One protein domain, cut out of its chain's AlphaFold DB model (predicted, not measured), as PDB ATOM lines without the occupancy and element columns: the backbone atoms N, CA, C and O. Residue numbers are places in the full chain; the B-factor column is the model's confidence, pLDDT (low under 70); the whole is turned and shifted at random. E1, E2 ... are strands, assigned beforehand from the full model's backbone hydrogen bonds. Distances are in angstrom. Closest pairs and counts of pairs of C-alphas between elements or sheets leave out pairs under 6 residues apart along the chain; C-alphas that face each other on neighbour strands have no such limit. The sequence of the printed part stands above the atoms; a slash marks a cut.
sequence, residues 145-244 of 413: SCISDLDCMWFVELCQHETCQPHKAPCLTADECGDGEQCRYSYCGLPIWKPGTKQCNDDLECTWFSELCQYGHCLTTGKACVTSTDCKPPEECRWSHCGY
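Overview. This is residues 145 to 244 of the 413 residues of an uncharacterized protein of Syphacia muris (UniProt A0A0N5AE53). There is little regular structure: four small hairpins, E1-E2, E3-E4, E5-E6 and E7-E8, follow one another along the longest axis, joined by long loops. The 100 printed residues have no named helix and eight strands, E1 to E8, in four antiparallel pairs; the class is all strand, with 28 residues in named elements. It is compact, with a radius of gyration of the C-alphas of 13.2 A and spans of 38 by 28 by 20 A.

Arrangement. Look first at the hairpin of E1, residues 157 to 160, and E2, 163 to 166: N 158 and O 165 are 2.8 A apart, within hydrogen-bond range. Likewise E3, 182 to 184, and E4, 187 to 189, have N 182 and O 189 at 2.8 A; E5, 211 to 214, and E6, 217 to 220, have N 214 and O 217 at 2.9 A; E7, 236 to 238, and E8, 241 to 243, have N 236 and O 243 at 2.8 A. The closest C-alphas of E1 and E4, Leu 158 and Gly 189, are 6.6 A apart; those of E5 and E8, Leu 212 and Gly 243, 6.8 A.

Along the chain. Find C-alpha 157, where E1 begins, at (108.566, 189.152, 151.970); E8 ends at C-alpha 243, (116.969, 168.336, 135.837). E2 runs 10.0 A and E6 9.8 A.

Size, cuts and confidence. The printed part has no cut. Links E2 to E3, E4 to E5 and E6 to E7 are long. Look for pLDDT under 70 in 23 residues, among them 150 to 156.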
ATOM      1  N   SER A 145     103.208 194.401 142.834       77.19
ATOM      2  CA  SER A 145     103.563 193.459 141.780       77.19
ATOM      3  C   SER A 145     105.070 193.207 141.773       77.19
ATOM      4  O   SER A 145     105.849 194.159 141.867       77.19
ATOM      5  N   CYS A 146     105.479 191.962 141.602       75.38
ATOM      6  CA  CYS A 146     106.879 191.563 141.551       75.38
ATOM      7  C   CYS A 146     107.109 190.566 140.421       75.38
ATOM      8  O   CYS A 146     106.223 189.794 140.066       75.38
ATOM      9  N   ILE A 147     108.311 190.592 139.859       70.62
ATOM     10  CA  ILE A 147     108.800 189.587 138.912       70.62
ATOM     11  C   ILE A 147     109.994 188.832 139.498       70.62
ATOM     12  O   ILE A 147     110.568 187.985 138.838       70.62
ATOM     13  N   SER A 148     110.416 189.144 140.717       69.38
ATOM     14  CA  SER A 148     111.515 188.494 141.415       69.38
ATOM     15  C   SER A 148     111.382 188.732 142.920       69.38
ATOM     16  O   SER A 148     110.750 189.698 143.350       69.38
ATOM     17  N   ASP A 149     112.018 187.891 143.738       71.19
ATOM     18  CA  ASP A 149     112.088 188.128 145.187       71.19
ATOM     19  C   ASP A 149     112.864 189.405 145.527       71.19
ATOM     20  O   ASP A 149     112.648 189.966 146.591       71.19
ATOM     21  N   LEU A 150     113.714 189.885 144.611       68.94
ATOM     22  CA  LEU A 150     114.451 191.147 144.724       68.94
ATOM     23  C   LEU A 150     113.551 192.377 144.534       68.94
ATOM     24  O   LEU A 150     113.861 193.444 145.057       68.94
ATOM     25  N   ASP A 151     112.436 192.245 143.805       68.81
ATOM     26  CA  ASP A 151     111.422 193.310 143.727       68.81
ATOM     27  C   ASP A 151     110.645 193.449 145.035       68.81
ATOM     28  O   ASP A 151     110.032 194.496 145.300       68.81
ATOM     29  N   CYS A 152     110.662 192.373 145.817       69.00
ATOM     30  CA  CYS A 152     110.190 192.316 147.178       69.00
ATOM     31  C   CYS A 152     111.345 192.548 148.139       69.00
ATOM     32  O   CYS A 152     112.532 192.482 147.815       69.00
ATOM     33  N   MET A 153     110.989 192.823 149.379       69.94
ATOM     34  CA  MET A 153     111.973 192.899 150.432       69.94
ATOM     35  C   MET A 153     112.271 191.467 150.889       69.94
ATOM     36  O   MET A 153     111.699 191.043 151.881       69.94
ATOM     37  N   TRP A 154     113.102 190.714 150.150       60.09
ATOM     38  CA  TRP A 154     113.306 189.250 150.284       60.09
ATOM     39  C   TRP A 154     113.541 188.730 151.714       60.09
ATOM     40  O   TRP A 154     113.274 187.565 151.995       60.09
ATOM     41  N   PHE A 155     114.008 189.583 152.629       60.31
ATOM     42  CA  PHE A 155     114.230 189.301 154.054       60.31
ATOM     43  C   PHE A 155     113.002 189.540 154.961       60.31
ATOM     44  O   PHE A 155     113.067 189.262 156.154       60.31
ATOM     45  N   VAL A 156     111.883 190.018 154.413       62.97
ATOM     46  CA  VAL A 156     110.572 190.169 155.082       62.97
ATOM     47  C   VAL A 156     109.437 189.557 154.252       62.97
ATOM     48  O   VAL A 156     108.416 189.121 154.788       62.97
ATOM     49  N   GLU A 157     109.589 189.540 152.929       77.94
ATOM     50  CA  GLU A 157     108.566 189.152 151.970       77.94
ATOM     51  C   GLU A 157     109.174 188.418 150.790       77.94
ATOM     52  O   GLU A 157     110.247 188.770 150.324       77.94
ATOM     53  N   LEU A 158     108.447 187.452 150.250       79.81
ATOM     54  CA  LEU A 158     108.804 186.790 149.005       79.81
ATOM     55  C   LEU A 158     107.813 187.176 147.917       79.81
ATOM     56  O   LEU A 158     106.636 187.422 148.193       79.81
ATOM     57  N   CYS A 159     108.274 187.173 146.672       81.44
ATOM     58  CA  CYS A 159     107.377 187.260 145.540       81.44
ATOM     59  C   CYS A 159     106.621 185.938 145.414       81.44
ATOM     60  O   CYS A 159     107.220 184.869 145.272       81.44
ATOM     61  N   GLN A 160     105.298 186.004 145.524       83.25
ATOM     62  CA  GLN A 160     104.396 184.862 145.461       83.25
ATOM     63  C   GLN A 160     103.273 185.199 144.482       83.25
ATOM     64  O   GLN A 160     102.475 186.106 144.733       83.25
ATOM     65  N   HIS A 161     103.215 184.474 143.361       76.12
ATOM     66  CA  HIS A 161     102.263 184.741 142.275       76.12
ATOM     67  C   HIS A 161     102.262 186.206 141.829       76.12
ATOM     68  O   HIS A 161     101.224 186.867 141.852       76.12
ATOM     69  N   GLU A 162     103.440 186.718 141.481       75.88
ATOM     70  CA  GLU A 162     103.619 188.101 141.025       75.88
ATOM     71  C   GLU A 162     103.229 189.172 142.056       75.88
ATOM     72  O   GLU A 162     103.131 190.343 141.707       75.88
ATOM     73  N   THR A 163     103.018 188.814 143.327       82.38
ATOM     74  CA  THR A 163     102.761 189.774 144.409       82.38
ATOM     75  C   THR A 163     103.700 189.548 145.580       82.38
ATOM     76  O   THR A 163     103.907 188.412 146.002       82.38
ATOM     77  N   CYS A 164     104.269 190.617 146.130       79.12
ATOM     78  CA  CYS A 164     105.052 190.496 147.349       79.12
ATOM     79  C   CYS A 164     104.124 190.108 148.493       79.12
ATOM     80  O   CYS A 164     103.060 190.706 148.665       79.12
ATOM     81  N   GLN A 165     104.505 189.077 149.240       78.44
ATOM     82  CA  GLN A 165     103.760 188.578 150.387       78.44
ATOM     83  C   GLN A 165     104.714 188.279 151.544       78.44
ATOM     84  O   GLN A 165     105.827 187.813 151.288       78.44
ATOM     85  N   PRO A 166     104.286 188.486 152.804       77.88
ATOM     86  CA  PRO A 166     105.081 188.155 153.981       77.88
ATOM     87  C   PRO A 166     105.627 186.729 153.946       77.88
ATOM     88  O   PRO A 166     104.990 185.818 153.402       77.88
ATOM     89  N   HIS A 167     106.792 186.542 154.562       73.00
ATOM     90  CA  HIS A 167     107.355 185.218 154.808       73.00
ATOM     91  C   HIS A 167     106.346 184.285 155.471       73.00
ATOM     92  O   HIS A 167     105.584 184.691 156.355       73.00
ATOM     93  N   LYS A 168     106.358 183.018 155.050       77.19
ATOM     94  CA  LYS A 168     105.648 181.952 155.759       77.19
ATOM     95  C   LYS A 168     106.587 181.319 156.789       77.19
ATOM     96  O   LYS A 168     107.506 181.969 157.281       77.19
ATOM     97  N   ALA A 169     106.322 180.068 157.157       77.56
ATOM     98  CA  ALA A 169     107.131 179.336 158.119       77.56
ATOM     99  C   ALA A 169     108.621 179.333 157.716       77.56
ATOM    100  O   ALA A 169     108.919 179.243 156.523       77.56
ATOM    101  N   PRO A 170     109.550 179.442 158.680       75.56
ATOM    102  CA  PRO A 170     110.965 179.251 158.405       75.56
ATOM    103  C   PRO A 170     111.231 177.807 157.968       75.56
ATOM    104  O   PRO A 170     110.516 176.892 158.381       75.56
ATOM    105  N   CYS A 171     112.272 177.611 157.168       71.62
ATOM    106  CA  CYS A 171     112.684 176.307 156.663       71.62
ATOM    107  C   CYS A 171     114.202 176.237 156.474       71.62
ATOM    108  O   CYS A 171     114.864 177.237 156.202       71.62
ATOM    109  N   LEU A 172     114.749 175.033 156.589       69.81
ATOM    110  CA  LEU A 172     116.118 174.683 156.212       69.81
ATOM    111  C   LEU A 172     116.149 173.870 154.918       69.81
ATOM    112  O   LEU A 172     117.134 173.900 154.183       69.81
ATOM    113  N   THR A 173     115.074 173.133 154.644       63.53
ATOM    114  CA  THR A 173     114.935 172.275 153.468       63.53
ATOM    115  C   THR A 173     113.545 172.424 152.859       63.53
ATOM    116  O   THR A 173     112.603 172.842 153.530       63.53
ATOM    117  N   ALA A 174     113.404 172.097 151.572       65.44
ATOM    118  CA  ALA A 174     112.119 172.187 150.874       65.44
ATOM    119  C   ALA A 174     111.039 171.273 151.485       65.44
ATOM    120  O   ALA A 174     109.865 171.624 151.456       65.44
ATOM    121  N   ASP A 175     111.440 170.151 152.093       75.19
ATOM    122  CA  ASP A 175     110.534 169.172 152.710       75.19
ATOM    123  C   ASP A 175     109.831 169.705 153.975       75.19
ATOM    124  O   ASP A 175     108.868 169.109 154.455       75.19
ATOM    125  N   GLU A 176     110.307 170.823 154.534       77.56
ATOM    126  CA  GLU A 176     109.699 171.492 155.690       77.56
ATOM    127  C   GLU A 176     108.542 172.426 155.297       77.56
ATOM    128  O   GLU A 176     107.828 172.928 156.169       77.56
ATOM    129  N   CYS A 177     108.345 172.655 153.997       78.75
ATOM    130  CA  CYS A 177     107.316 173.538 153.466       78.75
ATOM    131  C   CYS A 177     106.052 172.781 153.030       78.75
ATOM    132  O   CYS A 177     106.059 171.565 152.840       78.75
ATOM    133  N   GLY A 178     104.931 173.503 152.904       80.25
ATOM    134  CA  GLY A 178     103.667 172.913 152.459       80.25
ATOM    135  C   GLY A 178     103.693 172.485 150.988       80.25
ATOM    136  O   GLY A 178     104.581 172.864 150.227       80.25
ATOM    137  N   ASP A 179     102.683 171.723 150.562       76.69
ATOM    138  CA  ASP A 179     102.569 171.254 149.176       76.69
ATOM    139  C   ASP A 179     102.679 172.411 148.162       76.69
ATOM    140  O   ASP A 179     101.874 173.346 148.163       76.69
ATOM    141  N   GLY A 180     103.670 172.325 147.268       71.88
ATOM    142  CA  GLY A 180     103.926 173.320 146.217       71.88
ATOM    143  C   GLY A 180     104.717 174.556 146.663       71.88
ATOM    144  O   GLY A 180     104.914 175.469 145.860       71.88
ATOM    145  N   GLU A 181     105.172 174.603 147.913       79.00
ATOM    146  CA  GLU A 181     106.068 175.637 148.426       79.00
ATOM    147  C   GLU A 181     107.535 175.216 148.316       79.00
ATOM    148  O   GLU A 181     107.881 174.041 148.221       79.00
ATOM    149  N   GLN A 182     108.412 176.210 148.323       75.31
ATOM    150  CA  GLN A 182     109.856 176.050 148.259       75.31
ATOM    151  C   GLN A 182     110.493 176.789 149.428       75.31
ATOM    152  O   GLN A 182     110.003 177.843 149.847       75.31
ATOM    153  N   CYS A 183     111.620 176.266 149.905       75.81
ATOM    154  CA  CYS A 183     112.420 176.954 150.900       75.81
ATOM    155  C   CYS A 183     113.312 178.006 150.230       75.81
ATOM    156  O   CYS A 183     114.300 177.664 149.584       75.81
ATOM    157  N   ARG A 184     112.953 179.288 150.360       75.06
ATOM    158  CA  ARG A 184     113.656 180.427 149.751       75.06
ATOM    159  C   ARG A 184     114.130 181.375 150.842       75.06
ATOM    160  O   ARG A 184     113.334 181.843 151.650       75.06
ATOM    161  N   TYR A 185     115.433 181.646 150.883       74.44
ATOM    162  CA  TYR A 185     116.060 182.487 151.914       74.44
ATOM    163  C   TYR A 185     115.741 182.045 153.357       74.44
ATOM    164  O   TYR A 185     115.655 182.873 154.257       74.44
ATOM    165  N   SER A 186     115.602 180.735 153.582       74.56
ATOM    166  CA  SER A 186     115.187 180.122 154.858       74.56
ATOM    167  C   SER A 186     113.717 180.327 155.245       74.56
ATOM    168  O   SER A 186     113.359 180.152 156.410       74.56
ATOM    169  N   TYR A 187     112.853 180.669 154.285       81.12
ATOM    170  CA  TYR A 187     111.410 180.794 154.483       81.12
ATOM    171  C   TYR A 187     110.627 180.067 153.394       81.12
ATOM    172  O   TYR A 187     110.973 180.101 152.213       81.12
ATOM    173  N   CYS A 188     109.535 179.423 153.787       80.38
ATOM    174  CA  CYS A 188     108.626 178.786 152.853       80.38
ATOM    175  C   CYS A 188     107.892 179.843 152.024       80.38
ATOM    176  O   CYS A 188     107.379 180.841 152.539       80.38
ATOM    177  N   GLY A 189     107.813 179.613 150.721       81.56
ATOM    178  CA  GLY A 189     107.072 180.469 149.809       81.56
ATOM    179  C   GLY A 189     106.667 179.711 148.560       81.56
ATOM    180  O   GLY A 189     107.374 178.819 148.104       81.56
ATOM    181  N   LEU A 190     105.530 180.084 147.980       79.44
ATOM    182  CA  LEU A 190     105.139 179.577 146.662       79.44
ATOM    183  C   LEU A 190     106.107 180.108 145.599       79.44
ATOM    184  O   LEU A 190     106.626 181.203 145.805       79.44
ATOM    185  N   PRO A 191     106.346 179.406 144.485       72.62
ATOM    186  CA  PRO A 191     107.155 179.942 143.395       72.62
ATOM    187  C   PRO A 191     106.651 181.311 142.911       72.62
ATOM    188  O   PRO A 191     105.478 181.672 143.067       72.62
ATOM    189  N   ILE A 192     107.567 182.092 142.333       75.06
ATOM    190  CA  ILE A 192     107.292 183.458 141.854       75.06
ATOM    191  C   ILE A 192     106.186 183.441 140.796       75.06
ATOM    192  O   ILE A 192     105.264 184.262 140.821       75.06
ATOM    193  N   TRP A 193     106.259 182.452 139.914       69.50
ATOM    194  CA  TRP A 193     105.315 182.160 138.845       69.50
ATOM    195  C   TRP A 193     104.601 180.847 139.140       69.50
ATOM    196  O   TRP A 193     105.068 180.006 139.908       69.50
ATOM    197  N   LYS A 194     103.464 180.629 138.478       69.38
ATOM    198  CA  LYS A 194     102.875 179.291 138.466       69.38
ATOM    199  C   LYS A 194     103.837 178.340 137.734       69.38
ATOM    200  O   LYS A 194     104.446 178.750 136.744       69.38
ATOM    201  N   PRO A 195     103.967 177.077 138.172       68.12
ATOM    202  CA  PRO A 195     104.824 176.114 137.490       68.12
ATOM    203  C   PRO A 195     104.529 176.072 135.985       68.12
ATOM    204  O   PRO A 195     103.373 175.928 135.580       68.12
ATOM    205  N   GLY A 196     105.566 176.244 135.163       67.38
ATOM    206  CA  GLY A 196     105.459 176.189 133.705       67.38
ATOM    207  C   GLY A 196     104.982 177.473 133.018       67.38
ATOM    208  O   GLY A 196     104.860 177.476 131.797       67.38
ATOM    209  N   THR A 197     104.712 178.575 133.731       73.38
ATOM    210  CA  THR A 197     104.232 179.809 133.073       73.38
ATOM    211  C   THR A 197     105.341 180.746 132.621       73.38
ATOM    212  O   THR A 197     105.134 181.500 131.672       73.38
ATOM    213  N   LYS A 198     106.513 180.716 133.261       79.31
ATOM    214  CA  LYS A 198     107.652 181.530 132.830       79.31
ATOM    215  C   LYS A 198     108.432 180.800 131.747       79.31
ATOM    216  O   LYS A 198     108.897 179.691 131.988       79.31
ATOM    217  N   GLN A 199     108.558 181.424 130.578       82.50
ATOM    218  CA  GLN A 199     109.461 180.956 129.530       82.50
ATOM    219  C   GLN A 199     110.913 181.223 129.921       82.50
ATOM    220  O   GLN A 199     111.200 182.233 130.564       82.50
ATOM    221  N   CYS A 200     111.799 180.324 129.516       81.12
ATOM    222  CA  CYS A 200     113.234 180.456 129.714       81.12
ATOM    223  C   CYS A 200     114.011 179.836 128.550       81.12
ATOM    224  O   CYS A 200     113.544 178.883 127.920       81.12
ATOM    225  N   ASN A 201     115.211 180.349 128.301       80.50
ATOM    226  CA  ASN A 201     116.199 179.736 127.411       80.50
ATOM    227  C   ASN A 201     117.327 179.046 128.190       80.50
ATOM    228  O   ASN A 201     117.904 178.073 127.706       80.50
ATOM    229  N   ASP A 202     117.625 179.533 129.394       80.44
ATOM    230  CA  ASP A 202     118.630 178.984 130.300       80.44
ATOM    231  C   ASP A 202     118.168 179.069 131.769       80.44
ATOM    232  O   ASP A 202     117.139 179.668 132.082       80.44
ATOM    233  N   ASP A 203     118.911 178.432 132.678       76.06
ATOM    234  CA  ASP A 203     118.557 178.394 134.107       76.06
ATOM    235  C   ASP A 203     118.691 179.740 134.818       76.06
ATOM    236  O   ASP A 203     118.036 179.950 135.835       76.06
ATOM    237  N   LEU A 204     119.539 180.643 134.317       75.69
ATOM    238  CA  LEU A 204     119.757 181.951 134.937       75.69
ATOM    239  C   LEU A 204     118.536 182.853 134.751       75.69
ATOM    240  O   LEU A 204     118.303 183.759 135.551       75.69
ATOM    241  N   GLU A 205     117.736 182.592 133.716       74.38
ATOM    242  CA  GLU A 205     116.434 183.226 133.524       74.38
ATOM    243  C   GLU A 205     115.385 182.737 134.543       74.38
ATOM    244  O   GLU A 205     114.345 183.385 134.709       74.38
ATOM    245  N   CYS A 206     115.631 181.640 135.263       76.12
ATOM    246  CA  CYS A 206     114.766 181.146 136.334       76.12
ATOM    247  C   CYS A 206     115.156 181.717 137.706       76.12
ATOM    248  O   CYS A 206     116.106 182.487 137.842       76.12
ATOM    249  N   THR A 207     114.364 181.439 138.747       68.19
ATOM    250  CA  THR A 207     114.726 181.908 140.092       68.19
ATOM    251  C   THR A 207     115.983 181.197 140.584       68.19
ATOM    252  O   THR A 207     116.046 179.971 140.583       68.19
ATOM    253  N   TRP A 208     116.975 181.991 141.010       58.12
ATOM    254  CA  TRP A 208     118.390 181.618 141.180       58.12
ATOM    255  C   TRP A 208     118.655 180.349 142.031       58.12
ATOM    256  O   TRP A 208     119.746 179.801 141.973       58.12
ATOM    257  N   PHE A 209     117.699 179.809 142.791       58.28
ATOM    258  CA  PHE A 209     117.978 178.740 143.762       58.28
ATOM    259  C   PHE A 209     116.996 177.570 143.793       58.28
ATOM    260  O   PHE A 209     117.188 176.663 144.595       58.28
ATOM    261  N   SER A 210     115.931 177.578 142.993       66.19
ATOM    262  CA  SER A 210     114.849 176.599 143.180       66.19
ATOM    263  C   SER A 210     114.118 176.194 141.903       66.19
ATOM    264  O   SER A 210     113.188 175.380 141.940       66.19
ATOM    265  N   GLU A 211     114.535 176.740 140.764       76.38
ATOM    266  CA  GLU A 211     113.946 176.452 139.466       76.38
ATOM    267  C   GLU A 211     115.040 176.211 138.428       76.38
ATOM    268  O   GLU A 211     116.061 176.893 138.405       76.38
ATOM    269  N   LEU A 212     114.798 175.242 137.548       80.44
ATOM    270  CA  LEU A 212     115.621 174.999 136.369       80.44
ATOM    271  C   LEU A 212     114.789 175.261 135.126       80.44
ATOM    272  O   LEU A 212     113.575 175.025 135.107       80.44
ATOM    273  N   CYS A 213     115.465 175.684 134.065       82.56
ATOM    274  CA  CYS A 213     114.850 175.759 132.763       82.56
ATOM    275  C   CYS A 213     114.695 174.348 132.198       82.56
ATOM    276  O   CYS A 213     115.676 173.647 131.921       82.56
ATOM    277  N   GLN A 214     113.444 173.920 132.050       83.06
ATOM    278  CA  GLN A 214     113.074 172.618 131.518       83.06
ATOM    279  C   GLN A 214     112.025 172.798 130.428       83.06
ATOM    280  O   GLN A 214     110.987 173.424 130.636       83.06
ATOM    281  N   TYR A 215     112.297 172.244 129.247       82.06
ATOM    282  CA  TYR A 215     111.389 172.321 128.095       82.06
ATOM    283  C   TYR A 215     111.002 173.760 127.703       82.06
ATOM    284  O   TYR A 215     109.898 173.995 127.223       82.06
ATOM    285  N   GLY A 216     111.901 174.728 127.917       82.19
ATOM    286  CA  GLY A 216     111.652 176.146 127.638       82.19
ATOM    287  C   GLY A 216     110.832 176.868 128.710       82.19
ATOM    288  O   GLY A 216     110.379 177.988 128.472       82.19
ATOM    289  N   HIS A 217     110.622 176.245 129.873       84.25
ATOM    290  CA  HIS A 217     109.881 176.822 130.988       84.25
ATOM    291  C   HIS A 217     110.604 176.653 132.328       84.25
ATOM    292  O   HIS A 217     111.219 175.621 132.593       84.25
ATOM    293  N   CYS A 218     110.500 177.653 133.205       79.31
ATOM    294  CA  CYS A 218     111.001 177.535 134.571       79.31
ATOM    295  C   CYS A 218     110.091 176.600 135.362       79.31
ATOM    296  O   CYS A 218     108.909 176.894 135.586       79.31
ATOM    297  N   LEU A 219     110.645 175.458 135.760       75.44
ATOM    298  CA  LEU A 219     109.965 174.466 136.576       75.44
ATOM    299  C   LEU A 219     110.640 174.375 137.937       75.44
ATOM    300  O   LEU A 219     111.867 174.377 138.044       75.44
ATOM    301  N   THR A 220     109.809 174.257 138.971       69.50
ATOM    302  CA  THR A 220     110.256 173.921 140.320       69.50
ATOM    303  C   THR A 220     111.029 172.620 140.273       69.50
ATOM    304  O   THR A 220     110.550 171.628 139.715       69.50
ATOM    305  N   THR A 221     112.219 172.616 140.849       65.75
ATOM    306  CA  THR A 221     113.032 171.415 140.841       65.75
ATOM    307  C   THR A 221     112.631 170.451 141.941       65.75
ATOM    308  O   THR A 221     112.266 170.829 143.055       65.75
ATOM    309  N   GLY A 222     112.706 169.166 141.602       62.81
ATOM    310  CA  GLY A 222     112.699 168.094 142.583       62.81
ATOM    311  C   GLY A 222     114.063 167.938 143.263       62.81
ATOM    312  O   GLY A 222     114.935 168.801 143.171       62.81
ATOM    313  N   LYS A 223     114.208 166.799 143.950       69.00
ATOM    314  CA  LYS A 223     115.381 166.281 144.678       69.00
ATOM    315  C   LYS A 223     116.687 167.084 144.506       69.00
ATOM    316  O   LYS A 223     117.250 167.159 143.413       69.00
ATOM    317  N   ALA A 224     117.208 167.587 145.626       73.81
ATOM    318  CA  ALA A 224     118.538 168.180 145.688       73.81
ATOM    319  C   ALA A 224     119.628 167.162 145.307       73.81
ATOM    320  O   ALA A 224     119.529 165.969 145.613       73.81
ATOM    321  N   CYS A 225     120.684 167.646 144.668       75.44
ATOM    322  CA  CYS A 225     121.843 166.863 144.266       75.44
ATOM    323  C   CYS A 225     123.133 167.618 144.570       75.44
ATOM    324  O   CYS A 225     123.173 168.845 144.576       75.44
ATOM    325  N   VAL A 226     124.206 166.871 144.800       78.75
ATOM    326  CA  VAL A 226     125.573 167.404 144.883       78.75
ATOM    327  C   VAL A 226     126.359 166.997 143.638       78.75
ATOM    328  O   VAL A 226     127.267 167.693 143.193       78.75
ATOM    329  N   THR A 227     125.997 165.858 143.054       77.56
ATOM    330  CA  THR A 227     126.657 165.232 141.914       77.56
ATOM    331  C   THR A 227     125.623 164.654 140.951       77.56
ATOM    332  O   THR A 227     124.483 164.383 141.326       77.56
ATOM    333  N   SER A 228     126.015 164.410 139.698       75.19
ATOM    334  CA  SER A 228     125.131 163.808 138.687       75.19
ATOM    335  C   SER A 228     124.602 162.424 139.078       75.19
ATOM    336  O   SER A 228     123.538 162.026 138.614       75.19
ATOM    337  N   THR A 229     125.282 161.701 139.972       81.50
ATOM    338  CA  THR A 229     124.830 160.391 140.463       81.50
ATOM    339  C   THR A 229     123.676 160.462 141.456       81.50
ATOM    340  O   THR A 229     123.036 159.444 141.720       81.50
ATOM    341  N   ASP A 230     123.393 161.643 142.008       81.12
ATOM    342  CA  ASP A 230     122.239 161.837 142.885       81.12
ATOM    343  C   ASP A 230     120.923 161.891 142.094       81.12
ATOM    344  O   ASP A 230     119.844 161.693 142.668       81.12
ATOM    345  N   CYS A 231     121.014 162.112 140.782       81.38
ATOM    346  CA  CYS A 231     119.893 162.232 139.863       81.38
ATOM    347  C   CYS A 231     119.613 160.917 139.139       81.38
ATOM    348  O   CYS A 231     120.493 160.068 138.972       81.38
ATOM    349  N   LYS A 232     118.356 160.711 138.734       84.12
ATOM    350  CA  LYS A 232     118.000 159.524 137.952       84.12
ATOM    351  C   LYS A 232     118.260 159.824 136.478       84.12
ATOM    352  O   LYS A 232     117.680 160.777 135.971       84.12
ATOM    353  N   PRO A 233     119.047 159.005 135.760       80.62
ATOM    354  CA  PRO A 233     119.210 159.187 134.323       80.62
ATOM    355  C   PRO A 233     117.842 159.260 133.613       80.62
ATOM    356  O   PRO A 233     116.968 158.445 133.930       80.62
ATOM    357  N   PRO A 234     117.639 160.198 132.668       81.44
ATOM    358  CA  PRO A 234     118.645 161.051 132.018       81.44
ATOM    359  C   PRO A 234     118.830 162.446 132.662       81.44
ATOM    360  O   PRO A 234     119.325 163.355 132.004       81.44
ATOM    361  N   GLU A 235     118.404 162.648 133.908       83.44
ATOM    362  CA  GLU A 235     118.606 163.911 134.627       83.44
ATOM    363  C   GLU A 235     120.070 164.091 135.050       83.44
ATOM    364  O   GLU A 235     120.764 163.130 135.394       83.44
ATOM    365  N   GLU A 236     120.512 165.342 135.098       86.38
ATOM    366  CA  GLU A 236     121.825 165.751 135.579       86.38
ATOM    367  C   GLU A 236     121.693 166.740 136.733       86.38
ATOM    368  O   GLU A 236     120.662 167.392 136.909       86.38
ATOM    369  N   CYS A 237     122.759 166.857 137.524       82.44
ATOM    370  CA  CYS A 237     122.795 167.810 138.618       82.44
ATOM    371  C   CYS A 237     123.162 169.200 138.096       82.44
ATOM    372  O   CYS A 237     124.302 169.436 137.698       82.44
ATOM    373  N   ARG A 238     122.191 170.112 138.102       79.88
ATOM    374  CA  ARG A 238     122.307 171.496 137.637       79.88
ATOM    375  C   ARG A 238     121.882 172.409 138.781       79.88
ATOM    376  O   ARG A 238     120.800 172.244 139.330       79.88
ATOM    377  N   TRP A 239     122.755 173.329 139.191       75.81
ATOM    378  CA  TRP A 239     122.494 174.244 140.315       75.81
ATOM    379  C   TRP A 239     122.053 173.549 141.615       75.81
ATOM    380  O   TRP A 239     121.213 174.053 142.346       75.81
ATOM    381  N   SER A 240     122.647 172.393 141.931       75.44
ATOM    382  CA  SER A 240     122.293 171.553 143.093       75.44
ATOM    383  C   SER A 240     120.906 170.904 143.031       75.44
ATOM    384  O   SER A 240     120.395 170.414 144.040       75.44
ATOM    385  N   HIS A 241     120.310 170.844 141.839       80.81
ATOM    386  CA  HIS A 241     119.031 170.198 141.589       80.81
ATOM    387  C   HIS A 241     119.069 169.260 140.387       80.81
ATOM    388  O   HIS A 241     119.771 169.497 139.406       80.81
ATOM    389  N   CYS A 242     118.294 168.181 140.452       81.25
ATOM    390  CA  CYS A 242     118.160 167.274 139.321       81.25
ATOM    391  C   CYS A 242     117.255 167.870 138.238       81.25
ATOM    392  O   CYS A 242     116.124 168.278 138.516       81.25
ATOM    393  N   GLY A 243     117.741 167.894 136.996       80.81
ATOM    394  CA  GLY A 243     116.969 168.336 135.837       80.81
ATOM    395  C   GLY A 243     117.533 167.828 134.513       80.81
ATOM    396  O   GLY A 243     118.683 167.408 134.425       80.81
ATOM    397  N   TYR A 244     116.712 167.855 133.464       82.94
ATOM    398  CA  TYR A 244     117.137 167.487 132.109       82.94
ATOM    399  C   TYR A 244     118.135 168.505 131.546       82.94
ATOM    400  O   TYR A 244     118.087 169.676 131.921       82.94
TER     401      TYR A 244